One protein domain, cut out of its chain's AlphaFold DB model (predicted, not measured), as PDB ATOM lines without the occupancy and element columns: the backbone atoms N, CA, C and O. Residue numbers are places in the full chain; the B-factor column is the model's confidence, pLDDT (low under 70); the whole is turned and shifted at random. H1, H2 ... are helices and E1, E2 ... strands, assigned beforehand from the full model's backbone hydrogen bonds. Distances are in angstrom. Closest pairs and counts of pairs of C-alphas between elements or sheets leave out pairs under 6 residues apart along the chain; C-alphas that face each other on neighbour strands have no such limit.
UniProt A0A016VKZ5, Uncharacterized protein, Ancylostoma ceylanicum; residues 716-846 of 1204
ATOM      1  N   CYS A 716       6.385 -29.041 -30.837       82.94
ATOM      2  CA  CYS A 716       5.665 -29.170 -29.560       82.94
ATOM      3  C   CYS A 716       6.282 -28.195 -28.539       82.94
ATOM      4  O   CYS A 716       7.489 -27.929 -28.564       82.94
ATOM      5  N   LYS A 717       5.462 -27.655 -27.635       87.25
ATOM      6  CA  LYS A 717       5.901 -26.723 -26.585       87.25
ATOM      7  C   LYS A 717       6.262 -27.490 -25.306       87.25
ATOM      8  O   LYS A 717       5.627 -28.512 -25.042       87.25
ATOM      9  N   PRO A 718       7.226 -27.014 -24.497       88.56
ATOM     10  CA  PRO A 718       7.451 -27.542 -23.156       88.56
ATOM     11  C   PRO A 718       6.174 -27.514 -22.307       88.56
ATOM     12  O   PRO A 718       5.331 -26.620 -22.445       88.56
ATOM     13  N   CYS A 719       6.037 -28.482 -21.404       87.81
ATOM     14  CA  CYS A 719       4.938 -28.531 -20.447       87.81
ATOM     15  C   CYS A 719       5.001 -27.382 -19.435       87.81
ATOM     16  O   CYS A 719       3.958 -26.807 -19.133       87.81
ATOM     17  N   GLY A 720       6.189 -27.015 -18.940       88.81
ATOM     18  CA  GLY A 720       6.359 -25.926 -17.968       88.81
ATOM     19  C   GLY A 720       5.676 -26.166 -16.616       88.81
ATOM     20  O   GLY A 720       5.283 -25.206 -15.965       88.81
ATOM     21  N   CYS A 721       5.481 -27.427 -16.216       89.81
ATOM     22  CA  CYS A 721       4.885 -27.794 -14.932       89.81
ATOM     23  C   CYS A 721       5.844 -27.496 -13.772       89.81
ATOM     24  O   CYS A 721       6.993 -27.929 -13.819       89.81
ATOM     25  N   SER A 722       5.372 -26.816 -12.721       88.50
ATOM     26  CA  SER A 722       6.144 -26.550 -11.498       88.50
ATOM     27  C   SER A 722       6.733 -27.846 -10.927       88.50
ATOM     28  O   SER A 722       6.004 -28.804 -10.659       88.50
ATOM     29  N   SER A 723       8.046 -27.868 -10.706       84.94
ATOM     30  CA  SER A 723       8.794 -28.994 -10.131       84.94
ATOM     31  C   SER A 723       8.523 -29.197  -8.636       84.94
ATOM     32  O   SER A 723       8.925 -30.223  -8.075       84.94
ATOM     33  N   PHE A 724       7.874 -28.227  -7.985       84.81
ATOM     34  CA  PHE A 724       7.478 -28.268  -6.573       84.81
ATOM     35  C   PHE A 724       5.965 -28.475  -6.396       84.81
ATOM     36  O   PHE A 724       5.543 -29.225  -5.514       84.81
ATOM     37  N   GLY A 725       5.144 -27.842  -7.239       82.69
ATOM     38  CA  GLY A 725       3.684 -27.868  -7.164       82.69
ATOM     39  C   GLY A 725       2.999 -28.994  -7.943       82.69
ATOM     40  O   GLY A 725       1.852 -29.319  -7.640       82.69
ATOM     41  N   SER A 726       3.658 -29.614  -8.923       88.62
ATOM     42  CA  SER A 726       3.062 -30.696  -9.731       88.62
ATOM     43  C   SER A 726       3.274 -32.077  -9.095       88.62
ATOM     44  O   SER A 726       4.128 -32.253  -8.225       88.62
ATOM     45  N   SER A 727       2.490 -33.076  -9.505       84.44
ATOM     46  CA  SER A 727       2.710 -34.494  -9.163       84.44
ATOM     47  C   SER A 727       3.792 -35.137 -10.047       84.44
ATOM     48  O   SER A 727       4.491 -36.057  -9.619       84.44
ATOM     49  N   ARG A 728       3.909 -34.661 -11.295       81.19
ATOM     50  CA  ARG A 728       4.768 -35.167 -12.377       81.19
ATOM     51  C   ARG A 728       5.258 -33.990 -13.234       81.19
ATOM     52  O   ARG A 728       4.658 -32.922 -13.210       81.19
ATOM     53  N   ALA A 729       6.337 -34.192 -13.993       75.00
ATOM     54  CA  ALA A 729       6.858 -33.188 -14.935       75.00
ATOM     55  C   ALA A 729       6.131 -33.189 -16.299       75.00
ATOM     56  O   ALA A 729       6.233 -32.228 -17.062       75.00
ATOM     57  N   ASP A 730       5.404 -34.268 -16.599       83.88
ATOM     58  CA  ASP A 730       4.563 -34.405 -17.788       83.88
ATOM     59  C   ASP A 730       3.243 -33.634 -17.652       83.88
ATOM     60  O   ASP A 730       2.725 -33.426 -16.554       83.88
ATOM     61  N   CYS A 731       2.661 -33.278 -18.795       87.00
ATOM     62  CA  CYS A 731       1.352 -32.648 -18.912       87.00
ATOM     63  C   CYS A 731       0.492 -33.360 -19.963       87.00
ATOM     64  O   CYS A 731       0.989 -34.137 -20.783       87.00
ATOM     65  N   GLU A 732      -0.810 -33.090 -19.959       88.50
ATOM     66  CA  GLU A 732      -1.735 -33.616 -20.964       88.50
ATOM     67  C   GLU A 732      -1.352 -33.112 -22.375       88.50
ATOM     68  O   GLU A 732      -1.369 -31.909 -22.639       88.50
ATOM     69  N   GLN A 733      -1.014 -34.020 -23.305       80.50
ATOM     70  CA  GLN A 733      -0.416 -33.656 -24.607       80.50
ATOM     71  C   GLN A 733      -1.308 -32.771 -25.505       80.50
ATOM     72  O   GLN A 733      -0.804 -32.115 -26.423       80.50
ATOM     73  N   SER A 734      -2.620 -32.749 -25.266       73.81
ATOM     74  CA  SER A 734      -3.606 -31.942 -25.996       73.81
ATOM     75  C   SER A 734      -3.819 -30.549 -25.393       73.81
ATOM     76  O   SER A 734      -3.987 -29.601 -26.151       73.81
ATOM     77  N   THR A 735      -3.793 -30.388 -24.067       76.56
ATOM     78  CA  THR A 735      -4.134 -29.117 -23.388       76.56
ATOM     79  C   THR A 735      -2.928 -28.405 -22.774       76.56
ATOM     80  O   THR A 735      -2.983 -27.207 -22.504       76.56
ATOM     81  N   GLY A 736      -1.843 -29.139 -22.518       85.00
ATOM     82  CA  GLY A 736      -0.695 -28.667 -21.757       85.00
ATOM     83  C   GLY A 736      -0.933 -28.585 -20.249       85.00
ATOM     84  O   GLY A 736      -0.096 -28.013 -19.549       85.00
ATOM     85  N   ARG A 737      -2.056 -29.101 -19.736       88.94
ATOM     86  CA  ARG A 737      -2.433 -29.013 -18.320       88.94
ATOM     87  C   ARG A 737      -1.586 -29.945 -17.451       88.94
ATOM     88  O   ARG A 737      -1.431 -31.124 -17.770       88.94
ATOM     89  N   CYS A 738      -1.064 -29.416 -16.349       90.06
ATOM     90  CA  CYS A 738      -0.286 -30.165 -15.362       90.06
ATOM     91  C   CYS A 738      -1.189 -30.753 -14.262       90.06
ATOM     92  O   CYS A 738      -2.202 -30.158 -13.889       90.06
ATOM     93  N   GLU A 739      -0.820 -31.916 -13.720       92.31
ATOM     94  CA  GLU A 739      -1.490 -32.518 -12.561       92.31
ATOM     95  C   GLU A 739      -0.861 -31.972 -11.265       92.31
ATOM     96  O   GLU A 739       0.347 -32.081 -11.060       92.31
ATOM     97  N   CYS A 740      -1.664 -31.348 -10.396       90.12
ATOM     98  CA  CYS A 740      -1.154 -30.625  -9.227       90.12
ATOM     99  C   CYS A 740      -1.153 -31.460  -7.943       90.12
ATOM    100  O   CYS A 740      -2.127 -32.138  -7.610       90.12
ATOM    101  N   SER A 741      -0.071 -31.337  -7.175       83.50
ATOM    102  CA  SER A 741       0.037 -31.857  -5.812       83.50
ATOM    103  C   SER A 741      -0.913 -31.119  -4.855       83.50
ATOM    104  O   SER A 741      -1.325 -29.983  -5.103       83.50
ATOM    105  N   ARG A 742      -1.279 -31.755  -3.731       80.69
ATOM    106  CA  ARG A 742      -2.237 -31.186  -2.759       80.69
ATOM    107  C   ARG A 742      -1.823 -29.775  -2.313       80.69
ATOM    108  O   ARG A 742      -0.696 -29.559  -1.884       80.69
ATOM    109  N   GLY A 743      -2.764 -28.832  -2.393       74.81
ATOM    110  CA  GLY A 743      -2.567 -27.422  -2.033       74.81
ATOM    111  C   GLY A 743      -2.050 -26.525  -3.167       74.81
ATOM    112  O   GLY A 743      -2.216 -25.305  -3.073       74.81
ATOM    113  N   ALA A 744      -1.490 -27.102  -4.236       84.62
ATOM    114  CA  ALA A 744      -1.072 -26.384  -5.440       84.62
ATOM    115  C   ALA A 744      -2.221 -26.251  -6.458       84.62
ATOM    116  O   ALA A 744      -3.158 -27.052  -6.484       84.62
ATOM    117  N   ARG A 745      -2.168 -25.202  -7.283       81.88
ATOM    118  CA  ARG A 745      -3.200 -24.813  -8.256       81.88
ATOM    119  C   ARG A 745      -2.623 -23.924  -9.364       81.88
ATOM    120  O   ARG A 745      -1.577 -23.304  -9.193       81.88
ATOM    121  N   GLY A 746      -3.369 -23.814 -10.461       82.75
ATOM    122  CA  GLY A 746      -2.939 -23.175 -11.709       82.75
ATOM    123  C   GLY A 746      -2.734 -24.225 -12.801       82.75
ATOM    124  O   GLY A 746      -2.557 -25.400 -12.495       82.75
ATOM    125  N   GLU A 747      -2.769 -23.825 -14.073       82.75
ATOM    126  CA  GLU A 747      -2.578 -24.758 -15.200       82.75
ATOM    127  C   GLU A 747      -1.169 -25.379 -15.222       82.75
ATOM    128  O   GLU A 747      -0.972 -26.429 -15.837       82.75
ATOM    129  N   LYS A 748      -0.208 -24.739 -14.537       91.31
ATOM    130  CA  LYS A 748       1.186 -25.173 -14.357       91.31
ATOM    131  C   LYS A 748       1.529 -25.491 -12.896       91.31
ATOM    132  O   LYS A 748       2.696 -25.703 -12.572       91.31
ATOM    133  N   CYS A 749       0.514 -25.556 -12.028       89.25
ATOM    134  CA  CYS A 749       0.619 -25.819 -10.588       89.25
ATOM    135  C   CYS A 749       1.513 -24.831  -9.815       89.25
ATOM    136  O   CYS A 749       2.016 -25.140  -8.740       89.25
ATOM    137  N   GLU A 750       1.690 -23.627 -10.353       84.81
ATOM    138  CA  GLU A 750       2.688 -22.637  -9.946       84.81
ATOM    139  C   GLU A 750       2.276 -21.759  -8.744       84.81
ATOM    140  O   GLU A 750       3.003 -20.851  -8.345       84.81
ATOM    141  N   ARG A 751       1.095 -21.997  -8.153       83.69
ATOM    142  CA  ARG A 751       0.544 -21.211  -7.033       83.69
ATOM    143  C   ARG A 751      -0.037 -22.109  -5.945       83.69
ATOM    144  O   ARG A 751      -0.647 -23.129  -6.238       83.69
ATOM    145  N   CYS A 752       0.047 -21.677  -4.689       79.88
ATOM    146  CA  CYS A 752      -0.630 -22.330  -3.563       79.88
ATOM    147  C   CYS A 752      -1.978 -21.668  -3.222       79.88
ATOM    148  O   CYS A 752      -2.322 -20.596  -3.741       79.88
ATOM    149  N   ALA A 753      -2.770 -22.297  -2.347       78.62
ATOM    150  CA  ALA A 753      -3.870 -21.634  -1.634       78.62
ATOM    151  C   ALA A 753      -3.374 -20.414  -0.818       78.62
ATOM    152  O   ALA A 753      -2.180 -20.292  -0.554       78.62
ATOM    153  N   SER A 754      -4.278 -19.505  -0.436       70.56
ATOM    154  CA  SER A 754      -3.981 -18.195   0.186       70.56
ATOM    155  C   SER A 754      -2.986 -18.245   1.348       70.56
ATOM    156  O   SER A 754      -2.117 -17.379   1.457       70.56
ATOM    157  N   ASP A 755      -3.101 -19.270   2.184       74.69
ATOM    158  CA  ASP A 755      -2.441 -19.396   3.490       74.69
ATOM    159  C   ASP A 755      -1.171 -20.267   3.441       74.69
ATOM    160  O   ASP A 755      -0.445 -20.409   4.430       74.69
ATOM    161  N   PHE A 756      -0.878 -20.804   2.254       75.50
ATOM    162  CA  PHE A 756       0.206 -21.732   1.966       75.50
ATOM    163  C   PHE A 756       1.279 -21.068   1.089       75.50
ATOM    164  O   PHE A 756       0.998 -20.174   0.288       75.50
ATOM    165  N   VAL A 757       2.522 -21.522   1.226       74.50
ATOM    166  CA  VAL A 757       3.694 -21.065   0.467       74.50
ATOM    167  C   VAL A 757       4.244 -22.232  -0.341       74.50
ATOM    168  O   VAL A 757       4.251 -23.363   0.146       74.50
ATOM    169  N   MET A 758       4.715 -21.967  -1.561       79.88
ATOM    170  CA  MET A 758       5.408 -22.979  -2.354       79.88
ATOM    171  C   MET A 758       6.793 -23.232  -1.754       79.88
ATOM    172  O   MET A 758       7.581 -22.307  -1.568       79.88
ATOM    173  N   THR A 759       7.082 -24.491  -1.452       71.25
ATOM    174  CA  THR A 759       8.374 -24.980  -0.953       71.25
ATOM    175  C   THR A 759       8.793 -26.186  -1.802       71.25
ATOM    176  O   THR A 759       7.931 -26.744  -2.481       71.25
ATOM    177  N   PRO A 760      10.043 -26.682  -1.740       71.56
ATOM    178  CA  PRO A 760      10.405 -27.954  -2.384       71.56
ATOM    179  C   PRO A 760       9.498 -29.132  -1.960       71.56
ATOM    180  O   PRO A 760       9.186 -30.031  -2.740       71.56
ATOM    181  N   SER A 761       8.966 -29.097  -0.734       69.50
ATOM    182  CA  SER A 761       7.983 -30.062  -0.223       69.50
ATOM    183  C   SER A 761       6.614 -30.007  -0.925       69.50
ATOM    184  O   SER A 761       5.792 -30.893  -0.696       69.50
ATOM    185  N   GLY A 762       6.355 -28.984  -1.743       73.38
ATOM    186  CA  GLY A 762       5.033 -28.566  -2.205       73.38
ATOM    187  C   GLY A 762       4.483 -27.399  -1.376       73.38
ATOM    188  O   GLY A 762       5.235 -26.650  -0.745       73.38
ATOM    189  N   CYS A 763       3.162 -27.229  -1.369       82.19
ATOM    190  CA  CYS A 763       2.498 -26.151  -0.636       82.19
ATOM    191  C   CYS A 763       2.400 -26.447   0.872       82.19
ATOM    192  O   CYS A 763       1.699 -27.373   1.272       82.19
ATOM    193  N   VAL A 764       3.050 -25.627   1.708       78.88
ATOM    194  CA  VAL A 764       3.079 -25.755   3.185       78.88
ATOM    195  C   VAL A 764       2.494 -24.495   3.834       78.88
ATOM    196  O   VAL A 764       2.676 -23.397   3.307       78.88
ATOM    197  N   ALA A 765       1.773 -24.618   4.952       77.00
ATOM    198  CA  ALA A 765       1.162 -23.472   5.629       77.00
ATOM    199  C   ALA A 765       2.228 -22.496   6.168       77.00
ATOM    200  O   ALA A 765       3.251 -22.922   6.708       77.00
ATOM    201  N   ARG A 766       1.986 -21.174   6.083       71.25
ATOM    202  CA  ARG A 766       2.962 -20.140   6.520       71.25
ATOM    203  C   ARG A 766       3.478 -20.313   7.953       71.25
ATOM    204  O   ARG A 766       4.594 -19.903   8.243       71.25
ATOM    205  N   GLN A 767       2.655 -20.875   8.833       69.69
ATOM    206  CA  GLN A 767       2.932 -21.032  10.264       69.69
ATOM    207  C   GLN A 767       3.756 -22.296  10.577       69.69
ATOM    208  O   GLN A 767       4.337 -22.398  11.653       69.69
ATOM    209  N   GLU A 768       3.833 -23.243   9.637       63.62
ATOM    210  CA  GLU A 768       4.486 -24.550   9.806       63.62
ATOM    211  C   GLU A 768       5.873 -24.614   9.146       63.62
ATOM    212  O   GLU A 768       6.597 -25.598   9.307       63.62
ATOM    213  N   PHE A 769       6.273 -23.574   8.403       58.25
ATOM    214  CA  PHE A 769       7.550 -23.542   7.698       58.25
ATOM    215  C   PHE A 769       8.738 -23.466   8.671       58.25
ATOM    216  O   PHE A 769       9.083 -22.404   9.192       58.25
ATOM    217  N   GLN A 770       9.399 -24.604   8.880       57.97
ATOM    218  CA  GLN A 770      10.649 -24.714   9.628       57.97
ATOM    219  C   GLN A 770      11.779 -25.142   8.687       57.97
ATOM    220  O   GLN A 770      11.613 -26.057   7.882       57.97
ATOM    221  N   ALA A 771      12.947 -24.505   8.806       54.44
ATOM    222  CA  ALA A 771      14.130 -24.908   8.049       54.44
ATOM    223  C   ALA A 771      14.541 -26.349   8.438       54.44
ATOM    224  O   ALA A 771      14.740 -26.612   9.631       54.44
ATOM    225  N   PRO A 772      14.655 -27.290   7.478       59.38
ATOM    226  CA  PRO A 772      14.897 -28.697   7.783       59.38
ATOM    227  C   PRO A 772      16.296 -28.899   8.375       59.38
ATOM    228  O   PRO A 772      17.297 -28.474   7.805       59.38
ATOM    229  N   ARG A 773      16.356 -29.563   9.534       67.69
ATOM    230  CA  ARG A 773      17.587 -29.720  10.335       67.69
ATOM    231  C   ARG A 773      18.402 -30.979  10.017       67.69
ATOM    232  O   ARG A 773      19.472 -31.144  10.580       67.69
ATOM    233  N   SER A 774      17.902 -31.855   9.146       76.75
ATOM    234  CA  SER A 774      18.579 -33.079   8.692       76.75
ATOM    235  C   SER A 774      17.976 -33.584   7.374       76.75
ATOM    236  O   SER A 774      16.868 -33.198   6.981       76.75
ATOM    237  N   CYS A 775      18.673 -34.495   6.694       78.06
ATOM    238  CA  CYS A 775      18.265 -35.072   5.412       78.06
ATOM    239  C   CYS A 775      17.037 -35.990   5.492       78.06
ATOM    240  O   CYS A 775      16.518 -36.402   4.458       78.06
ATOM    241  N   SER A 776      16.533 -36.289   6.693       75.31
ATOM    242  CA  SER A 776      15.220 -36.922   6.875       75.31
ATOM    243  C   SER A 776      14.049 -35.957   6.640       75.31
ATOM    244  O   SER A 776      12.925 -36.417   6.467       75.31
ATOM    245  N   PHE A 777      14.301 -34.641   6.622       67.31
ATOM    246  CA  PHE A 777      13.285 -33.599   6.416       67.31
ATOM    247  C   PHE A 777      13.573 -32.677   5.215       67.31
ATOM    248  O   PHE A 777      12.666 -31.986   4.758       67.31
ATOM    249  N   LEU A 778      14.801 -32.663   4.674       74.12
ATOM    250  CA  LEU A 778      15.129 -31.934   3.442       74.12
ATOM    251  C   LEU A 778      14.891 -32.805   2.197       74.12
ATOM    252  O   LEU A 778      15.612 -33.772   1.949       74.12
ATOM    253  N   LYS A 779      13.907 -32.425   1.377       73.62
ATOM    254  CA  LYS A 779      13.626 -33.045   0.075       73.62
ATOM    255  C   LYS A 779      14.335 -32.271  -1.042       73.62
ATOM    256  O   LYS A 779      14.021 -31.109  -1.279       73.62
ATOM    257  N   CYS A 780      15.261 -32.930  -1.736       74.50
ATOM    258  CA  CYS A 780      16.007 -32.354  -2.857       74.50
ATOM    259  C   CYS A 780      15.339 -32.649  -4.211       74.50
ATOM    260  O   CYS A 780      14.745 -33.711  -4.403       74.50
ATOM    261  N   HIS A 781      15.452 -31.712  -5.152       75.75
ATOM    262  CA  HIS A 781      14.819 -31.741  -6.475       75.75
ATOM    263  C   HIS A 781      15.852 -31.734  -7.615       75.75
ATOM    264  O   HIS A 781      17.057 -31.623  -7.376       75.75
ATOM    265  N   HIS A 782      15.375 -31.896  -8.858       80.00
ATOM    266  CA  HIS A 782      16.190 -31.938 -10.088       80.00
ATOM    267  C   HIS A 782      17.301 -33.008 -10.071       80.00
ATOM    268  O   HIS A 782      18.387 -32.827 -10.612       80.00
ATOM    269  N   GLY A 783      17.034 -34.143  -9.414       71.38
ATOM    270  CA  GLY A 783      17.966 -35.270  -9.305       71.38
ATOM    271  C   GLY A 783      19.039 -35.140  -8.216       71.38
ATOM    272  O   GLY A 783      19.844 -36.059  -8.067       71.38
ATOM    273  N   ALA A 784      19.060 -34.051  -7.438       79.75
ATOM    274  CA  ALA A 784      19.973 -33.916  -6.304       79.75
ATOM    275  C   ALA A 784      19.706 -34.949  -5.196       79.75
ATOM    276  O   ALA A 784      18.565 -35.325  -4.917       79.75
ATOM    277  N   LYS A 785      20.775 -35.358  -4.510       85.94
ATOM    278  CA  LYS A 785      20.732 -36.245  -3.344       85.94
ATOM    279  C   LYS A 785      21.136 -35.481  -2.086       85.94
ATOM    280  O   LYS A 785      22.195 -34.858  -2.056       85.94
ATOM    281  N   CYS A 786      20.319 -35.581  -1.038       81.50
ATOM    282  CA  CYS A 786      20.648 -34.994   0.257       81.50
ATOM    283  C   CYS A 786      21.841 -35.714   0.906       81.50
ATOM    284  O   CYS A 786      21.904 -36.950   0.900       81.50
ATOM    285  N   VAL A 787      22.767 -34.947   1.480       87.19
ATOM    286  CA  VAL A 787      23.848 -35.428   2.347       87.19
ATOM    287  C   VAL A 787      23.965 -34.546   3.591       87.19
ATOM    288  O   VAL A 787      23.810 -33.331   3.519       87.19
ATOM    289  N   GLU A 788      24.270 -35.151   4.735       80.75
ATOM    290  CA  GLU A 788      24.662 -34.411   5.938       80.75
ATOM    291  C   GLU A 788      26.040 -33.767   5.694       80.75
ATOM    292  O   GLU A 788      26.985 -34.444   5.278       80.75
ATOM    293  N   SER A 789      26.165 -32.457   5.913       63.31
ATOM    294  CA  SER A 789      27.442 -31.743   5.800       63.31
ATOM    295  C   SER A 789      28.297 -31.890   7.064       63.31
ATOM    296  O   SER A 789      27.805 -32.236   8.138       63.31
ATOM    297  N   ASN A 790      29.585 -31.540   6.970       56.91
ATOM    298  CA  ASN A 790      30.543 -31.593   8.088       56.91
ATOM    299  C   ASN A 790      30.172 -30.697   9.295       56.91
ATOM    300  O   ASN A 790      30.864 -30.740  10.308       56.91
ATOM    301  N   VAL A 791      29.120 -29.875   9.185       56.53
ATOM    302  CA  VAL A 791      28.613 -28.972  10.237       56.53
ATOM    303  C   VAL A 791      27.276 -29.474  10.824       56.53
ATOM    304  O   VAL A 791      26.653 -28.783  11.622       56.53
ATOM    305  N   GLY A 792      26.809 -30.671  10.441       57.09
ATOM    306  CA  GLY A 792      25.541 -31.237  10.926       57.09
ATOM    307  C   GLY A 792      24.292 -30.563  10.349       57.09
ATOM    308  O   GLY A 792      23.256 -30.520  11.007       57.09
ATOM    309  N   LEU A 793      24.402 -29.999   9.142       54.38
ATOM    310  CA  LEU A 793      23.290 -29.416   8.384       54.38
ATOM    311  C   LEU A 793      23.110 -30.147   7.044       54.38
ATOM    312  O   LEU A 793      24.122 -30.486   6.418       54.38
ATOM    313  N   PRO A 794      21.871 -30.369   6.574       70.38
ATOM    314  CA  PRO A 794      21.604 -31.094   5.334       70.38
ATOM    315  C   PRO A 794      21.855 -30.240   4.082       70.38
ATOM    316  O   PRO A 794      21.498 -29.065   4.035       70.38
ATOM    317  N   ASP A 795      22.443 -30.853   3.054       78.38
ATOM    318  CA  ASP A 795      22.866 -30.218   1.799       78.38
ATOM    319  C   ASP A 795      22.415 -31.046   0.576       78.38
ATOM    320  O   ASP A 795      22.508 -32.275   0.579       78.38
ATOM    321  N   CYS A 796      21.935 -30.389  -0.485       78.00
ATOM    322  CA  CYS A 796      21.396 -31.036  -1.688       78.00
ATOM    323  C   CYS A 796      22.435 -31.092  -2.816       78.00
ATOM    324  O   CYS A 796      22.550 -30.166  -3.618       78.00
ATOM    325  N   LYS A 797      23.159 -32.211  -2.941       82.75
ATOM    326  CA  LYS A 797      24.206 -32.354  -3.967       82.75
ATOM    327  C   LYS A 797      23.659 -32.875  -5.292       82.75
ATOM    328  O   LYS A 797      23.148 -33.991  -5.376       82.75
ATOM    329  N   CYS A 798      23.800 -32.054  -6.328       80.50
ATOM    330  CA  CYS A 798      23.422 -32.366  -7.704       80.50
ATOM    331  C   CYS A 798      24.343 -33.412  -8.358       80.50
ATOM    332  O   CYS A 798      25.527 -33.483  -8.019       80.50
ATOM    333  N   PRO A 799      23.832 -34.202  -9.320       71.19
ATOM    334  CA  PRO A 799      24.657 -35.076 -10.147       71.19
ATOM    335  C   PRO A 799      25.518 -34.259 -11.124       71.19
ATOM    336  O   PRO A 799      25.063 -33.272 -11.696       71.19
ATOM    337  N   GLU A 800      26.754 -34.703 -11.372       60.06
ATOM    338  CA  GLU A 800      27.692 -34.015 -12.280       60.06
ATOM    339  C   GLU A 800      27.282 -34.084 -13.766       60.06
ATOM    340  O   GLU A 800      27.838 -33.370 -14.602       60.06
ATOM    341  N   HIS A 801      26.324 -34.946 -14.121       62.62
ATOM    342  CA  HIS A 801      25.820 -35.146 -15.483       62.62
ATOM    343  C   HIS A 801      24.285 -35.179 -15.474       62.62
ATOM    344  O   HIS A 801      23.691 -35.886 -14.659       62.62
ATOM    345  N   CYS A 802      23.645 -34.459 -16.400       63.41
ATOM    346  CA  CYS A 802      22.199 -34.521 -16.626       63.41
ATOM    347  C   CYS A 802      21.903 -35.434 -17.828       63.41
ATOM    348  O   CYS A 802      22.531 -35.278 -18.873       63.41
ATOM    349  N   SER A 803      20.960 -36.376 -17.708       62.84
ATOM    350  CA  SER A 803      20.578 -37.264 -18.822       62.84
ATOM    351  C   SER A 803      19.381 -36.692 -19.577       62.84
ATOM    352  O   SER A 803      18.221 -36.918 -19.234       62.84
ATOM    353  N   VAL A 804      19.692 -35.917 -20.615       70.50
ATOM    354  CA  VAL A 804      18.730 -35.326 -21.562       70.50
ATOM    355  C   VAL A 804      18.627 -36.124 -22.869       70.50
ATOM    356  O   VAL A 804      17.915 -35.724 -23.783       70.50
ATOM    357  N   ASP A 805      19.289 -37.283 -22.960       61.31
ATOM    358  CA  ASP A 805      19.437 -38.092 -24.184       61.31
ATOM    359  C   ASP A 805      18.091 -38.493 -24.824       61.31
ATOM    360  O   ASP A 805      17.969 -38.602 -26.043       61.31
ATOM    361  N   HIS A 806      17.056 -38.658 -23.996       60.16
ATOM    362  CA  HIS A 806      15.687 -38.986 -24.404       60.16
ATOM    363  C   HIS A 806      14.941 -37.826 -25.097       60.16
ATOM    364  O   HIS A 806      13.895 -38.053 -25.701       60.16
ATOM    365  N   LEU A 807      15.471 -36.599 -25.041       61.31
ATOM    366  CA  LEU A 807      14.917 -35.409 -25.700       61.31
ATOM    367  C   LEU A 807      15.457 -35.205 -27.131       61.31
ATOM    368  O   LEU A 807      15.020 -34.297 -27.842       61.31
ATOM    369  N   GLY A 808      16.403 -36.043 -27.574       64.81
ATOM    370  CA  GLY A 808      16.951 -36.017 -28.930       64.81
ATOM    371  C   GLY A 808      17.537 -34.654 -29.308       64.81
ATOM    372  O   GLY A 808      18.342 -34.088 -28.575       64.81
ATOM    373  N   ILE A 809      17.116 -34.100 -30.450       60.34
ATOM    374  CA  ILE A 809      17.605 -32.800 -30.956       60.34
ATOM    375  C   ILE A 809      17.343 -31.655 -29.958       60.34
ATOM    376  O   ILE A 809      18.128 -30.714 -29.903       60.34
ATOM    377  N   VAL A 810      16.283 -31.743 -29.145       57.25
ATOM    378  CA  VAL A 810      15.901 -30.693 -28.183       57.25
ATOM    379  C   VAL A 810      16.907 -30.561 -27.039       57.25
ATOM    380  O   VAL A 810      17.040 -29.479 -26.477       57.25
ATOM    381  N   ALA A 811      17.640 -31.632 -26.718       60.12
ATOM    382  CA  ALA A 811      18.601 -31.669 -25.615       60.12
ATOM    383  C   ALA A 811      19.659 -30.554 -25.684       60.12
ATOM    384  O   ALA A 811      20.083 -30.071 -24.640       60.12
ATOM    385  N   ASN A 812      20.024 -30.139 -26.905       65.00
ATOM    386  CA  ASN A 812      21.062 -29.148 -27.205       65.00
ATOM    387  C   ASN A 812      20.484 -27.867 -27.852       65.00
ATOM    388  O   ASN A 812      21.205 -27.136 -28.532       65.00
ATOM    389  N   MET A 813      19.173 -27.628 -27.736       67.31
ATOM    390  CA  MET A 813      18.549 -26.367 -28.147       67.31
ATOM    391  C   MET A 813      18.421 -25.451 -26.936       67.31
ATOM    392  O   MET A 813      18.024 -25.920 -25.872       67.31
ATOM    393  N   SER A 814      18.669 -24.152 -27.119       74.31
ATOM    394  CA  SER A 814      18.406 -23.165 -26.071       74.31
ATOM    395  C   SER A 814      16.941 -23.175 -25.651       74.31
ATOM    396  O   SER A 814      16.047 -23.495 -26.444       74.31
ATOM    397  N   VAL A 815      16.695 -22.855 -24.383       72.56
ATOM    398  CA  VAL A 815      15.362 -22.898 -23.774       72.56
ATOM    399  C   VAL A 815      15.106 -21.655 -22.938       72.56
ATOM    400  O   VAL A 815      16.000 -21.146 -22.260       72.56
ATOM    401  N   CYS A 816      13.861 -21.192 -22.955       83.38
ATOM    402  CA  CYS A 816      13.395 -20.144 -22.064       83.38
ATOM    403  C   CYS A 816      12.879 -20.771 -20.768       83.38
ATOM    404  O   CYS A 816      11.985 -21.626 -20.813       83.38
ATOM    405  N   GLY A 817      13.430 -20.360 -19.626       76.38
ATOM    406  CA  GLY A 817      12.948 -20.760 -18.308       76.38
ATOM    407  C   GLY A 817      11.719 -19.966 -17.851       76.38
ATOM    408  O   GLY A 817      11.420 -18.885 -18.357       76.38
ATOM    409  N   SER A 818      11.004 -20.503 -16.862       81.25
ATOM    410  CA  SER A 818       9.885 -19.846 -16.166       81.25
ATOM    411  C   SER A 818      10.282 -18.577 -15.397       81.25
ATOM    412  O   SER A 818       9.413 -17.839 -14.942       81.25
ATOM    413  N   ASP A 819      11.582 -18.315 -15.275       80.38
ATOM    414  CA  ASP A 819      12.207 -17.110 -14.731       80.38
ATOM    415  C   ASP A 819      12.444 -16.005 -15.783       80.38
ATOM    416  O   ASP A 819      12.896 -14.921 -15.428       80.38
ATOM    417  N   GLY A 820      12.167 -16.266 -17.067       71.56
ATOM    418  CA  GLY A 820      12.463 -15.343 -18.169       71.56
ATOM    419  C   GLY A 820      13.926 -15.358 -18.633       71.56
ATOM    420  O   GLY A 820      14.293 -14.591 -19.526       71.56
ATOM    421  N   THR A 821      14.764 -16.243 -18.084       72.19
ATOM    422  CA  THR A 821      16.161 -16.400 -18.509       72.19
ATOM    423  C   THR A 821      16.252 -17.359 -19.694       72.19
ATOM    424  O   THR A 821      15.599 -18.404 -19.733       72.19
ATOM    425  N   THR A 822      17.104 -17.032 -20.670       73.94
ATOM    426  CA  THR A 822      17.486 -17.987 -21.721       73.94
ATOM    427  C   THR A 822      18.677 -18.809 -21.264       73.94
ATOM    428  O   THR A 822      19.726 -18.248 -20.955       73.94
ATOM    429  N   TYR A 823      18.526 -20.126 -21.301       74.44
ATOM    430  CA  TYR A 823      19.588 -21.090 -21.042       74.44
ATOM    431  C   TYR A 823      20.122 -21.633 -22.372       74.44
ATOM    432  O   TYR A 823      19.358 -21.803 -23.327       74.44
ATOM    433  N   GLU A 824      21.430 -21.890 -22.444       70.12
ATOM    434  CA  GLU A 824      22.112 -22.372 -23.656       70.12
ATOM    435  C   GLU A 824      21.545 -23.710 -24.142       70.12
ATOM    436  O   GLU A 824      21.409 -23.914 -25.349       70.12
ATOM    437  N   ASP A 825      21.153 -24.579 -23.205       77.50
ATOM    438  CA  ASP A 825      20.414 -25.809 -23.463       77.50
ATOM    439  C   ASP A 825      19.561 -26.261 -22.252       77.50
ATOM    440  O   ASP A 825      19.555 -25.640 -21.181       77.50
ATOM    441  N   MET A 826      18.819 -27.362 -22.421       77.75
ATOM    442  CA  MET A 826      17.963 -27.937 -21.373       77.75
ATOM    443  C   MET A 826      18.765 -28.541 -20.200       77.75
ATOM    444  O   MET A 826      18.270 -28.587 -19.072       77.75
ATOM    445  N   CYS A 827      20.000 -28.997 -20.434       83.19
ATOM    446  CA  CYS A 827      20.892 -29.495 -19.386       83.19
ATOM    447  C   CYS A 827      21.322 -28.349 -18.460       83.19
ATOM    448  O   CYS A 827      21.256 -28.495 -17.239       83.19
ATOM    449  N   GLN A 828      21.678 -27.189 -19.018       85.50
ATOM    450  CA  GLN A 828      22.062 -26.002 -18.260       85.50
ATOM    451  C   GLN A 828      20.919 -25.489 -17.373       85.50
ATOM    452  O   GLN A 828      21.157 -25.217 -16.194       85.50
ATOM    453  N   LEU A 829      19.685 -25.423 -17.893       86.44
ATOM    454  CA  LEU A 829      18.504 -25.052 -17.100       86.44
ATOM    455  C   LEU A 829      18.326 -26.001 -15.906       86.44
ATOM    456  O   LEU A 829      18.224 -25.550 -14.765       86.44
ATOM    457  N   LEU A 830      18.346 -27.316 -16.148       80.94
ATOM    458  CA  LEU A 830      18.162 -28.322 -15.097       80.94
ATOM    459  C   LEU A 830      19.315 -28.324 -14.079       80.94
ATOM    460  O   LEU A 830      19.070 -28.462 -12.881       80.94
ATOM    461  N   GLN A 831      20.562 -28.116 -14.510       81.12
ATOM    462  CA  GLN A 831      21.708 -27.987 -13.604       81.12
ATOM    463  C   GLN A 831      21.645 -26.708 -12.758       81.12
ATOM    464  O   GLN A 831      21.978 -26.759 -11.572       81.12
ATOM    465  N   PHE A 832      21.194 -25.584 -13.319       81.69
ATOM    466  CA  PHE A 832      21.006 -24.335 -12.578       81.69
ATOM    467  C   PHE A 832      19.877 -24.461 -11.546       81.69
ATOM    468  O   PHE A 832      20.099 -24.228 -10.352       81.69
ATOM    469  N   ALA A 833      18.705 -24.937 -11.978       81.12
ATOM    470  CA  ALA A 833      17.557 -25.200 -11.114       81.12
ATOM    471  C   ALA A 833      17.898 -26.209 -10.001       81.12
ATOM    472  O   ALA A 833      17.502 -26.018  -8.850       81.12
ATOM    473  N   CYS A 834      18.710 -27.231 -10.303       79.44
ATOM    474  CA  CYS A 834      19.254 -28.154  -9.310       79.44
ATOM    475  C   CYS A 834      20.180 -27.455  -8.311       79.44
ATOM    476  O   CYS A 834      19.942 -27.512  -7.105       79.44
ATOM    477  N   LYS A 835      21.237 -26.787  -8.789       76.88
ATOM    478  CA  LYS A 835      22.300 -26.223  -7.942       76.88
ATOM    479  C   LYS A 835      21.782 -25.172  -6.958       76.88
ATOM    480  O   LYS A 835      22.336 -25.031  -5.873       76.88
ATOM    481  N   HIS A 836      20.727 -24.458  -7.337       73.81
ATOM    482  CA  HIS A 836      20.096 -23.427  -6.515       73.81
ATOM    483  C   HIS A 836      18.771 -23.883  -5.868       73.81
ATOM    484  O   HIS A 836      18.173 -23.106  -5.130       73.81
ATOM    485  N   GLN A 837      18.332 -25.130  -6.111       72.25
ATOM    486  CA  GLN A 837      17.051 -25.708  -5.669       72.25
ATOM    487  C   GLN A 837      15.856 -24.765  -5.931       72.25
ATOM    488  O   GLN A 837      15.097 -24.421  -5.025       72.25
ATOM    489  N   LEU A 838      15.699 -24.346  -7.193       77.50
ATOM    490  CA  LEU A 838      14.670 -23.402  -7.652       77.50
ATOM    491  C   LEU A 838      13.594 -24.083  -8.512       77.50
ATOM    492  O   LEU A 838      13.853 -25.091  -9.173       77.50
ATOM    493  N   ASP A 839      12.402 -23.484  -8.564       78.19
ATOM    494  CA  ASP A 839      11.266 -23.945  -9.380       78.19
ATOM    495  C   ASP A 839      11.338 -23.441 -10.839       78.19
ATOM    496  O   ASP A 839      10.381 -22.898 -11.395       78.19
ATOM    497  N   ILE A 840      12.522 -23.558 -11.446       85.00
ATOM    498  CA  ILE A 840      12.780 -23.114 -12.821       85.00
ATOM    499  C   ILE A 840      12.579 -24.295 -13.768       85.00
ATOM    500  O   ILE A 840      13.208 -25.344 -13.619       85.00
ATOM    501  N   VAL A 841      11.692 -24.117 -14.746       84.56
ATOM    502  CA  VAL A 841      11.306 -25.125 -15.743       84.56
ATOM    503  C   VAL A 841      11.173 -24.482 -17.121       84.56
ATOM    504  O   VAL A 841      10.839 -23.305 -17.224       84.56
ATOM    505  N   ALA A 842      11.435 -25.229 -18.194       84.75
ATOM    506  CA  ALA A 842      11.321 -24.688 -19.548       84.75
ATOM    507  C   ALA A 842       9.858 -24.366 -19.906       84.75
ATOM    508  O   ALA A 842       8.976 -25.211 -19.737       84.75
ATOM    509  N   VAL A 843       9.614 -23.169 -20.448       83.50
ATOM    510  CA  VAL A 843       8.290 -22.695 -20.904       83.50
ATOM    511  C   VAL A 843       8.205 -22.529 -22.423       83.50
ATOM    512  O   VAL A 843       7.127 -22.672 -23.004       83.50
ATOM    513  N   SER A 844       9.332 -22.301 -23.102       83.06
ATOM    514  CA  SER A 844       9.428 -22.336 -24.566       83.06
ATOM    515  C   SER A 844      10.803 -22.823 -25.034       83.06
ATOM    516  O   SER A 844      11.777 -22.814 -24.279       83.06
ATOM    517  N   LEU A 845      10.869 -23.296 -26.282       74.75
ATOM    518  CA  LEU A 845      12.132 -23.606 -26.956       74.75
ATOM    519  C   LEU A 845      12.640 -22.369 -27.701       74.75
ATOM    520  O   LEU A 845      11.854 -21.658 -28.331       74.75
ATOM    521  N   GLY A 846      13.954 -22.173 -27.683       69.38
ATOM    522  CA  GLY A 846      14.635 -20.978 -28.157       69.38
ATOM    523  C   GLY A 846      14.859 -19.941 -27.054       69.38
ATOM    524  O   GLY A 846      14.647 -20.189 -25.869       69.38
TER     525      GLY A 846
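AT A GLANCE: This is residues 716 to 846 of the 1204 residues of an uncharacterized protein of Ancylostoma ceylanicum (UniProt A0A016VKZ5). With little regular structure, loops join three small hairpins, E1-E2, E3-E4 and E5-E6, to H2 packed on the antiparallel sheet E7-E8, with H1 across H2's first end. The printed part has 131 residues, class mixed, 51 in two helices and eight strands. It is compact, radius of gyration of the C-alphas 15.5 A, spanning 42 by 36 by 22 A.

IN THESE COORDINATES: E1, residues 726 to 731, begins at C-alpha (3.062, -30.696, -9.731). Then come E2 738 to 740, E3 756 to 759, E4 762 to 765, E5 785 to 788, E6 794 to 797, H1 805 to 812, E7 815 to 817, H2 826 to 836, 15.7 A long, and E8 842 to 845, ending at (12.132, -23.606, -26.956).

HOW THE PARTS SIT: H1 and H2 touch, about perpendicular at 81 degrees, closest C-alphas 811 and 826, 5.7 A. N 816 of E7 and O 844 of E8 are within hydrogen-bond range, 3.0 A. Every O i to N i+4 pair is within range in H2; H1 has 0 of 4, and 3 of 5 O i to N i+3.

THE WHOLE: The printed part has no cut; links E2 to E3 and E4 to E5 are long; 28 residues have pLDDT under 70.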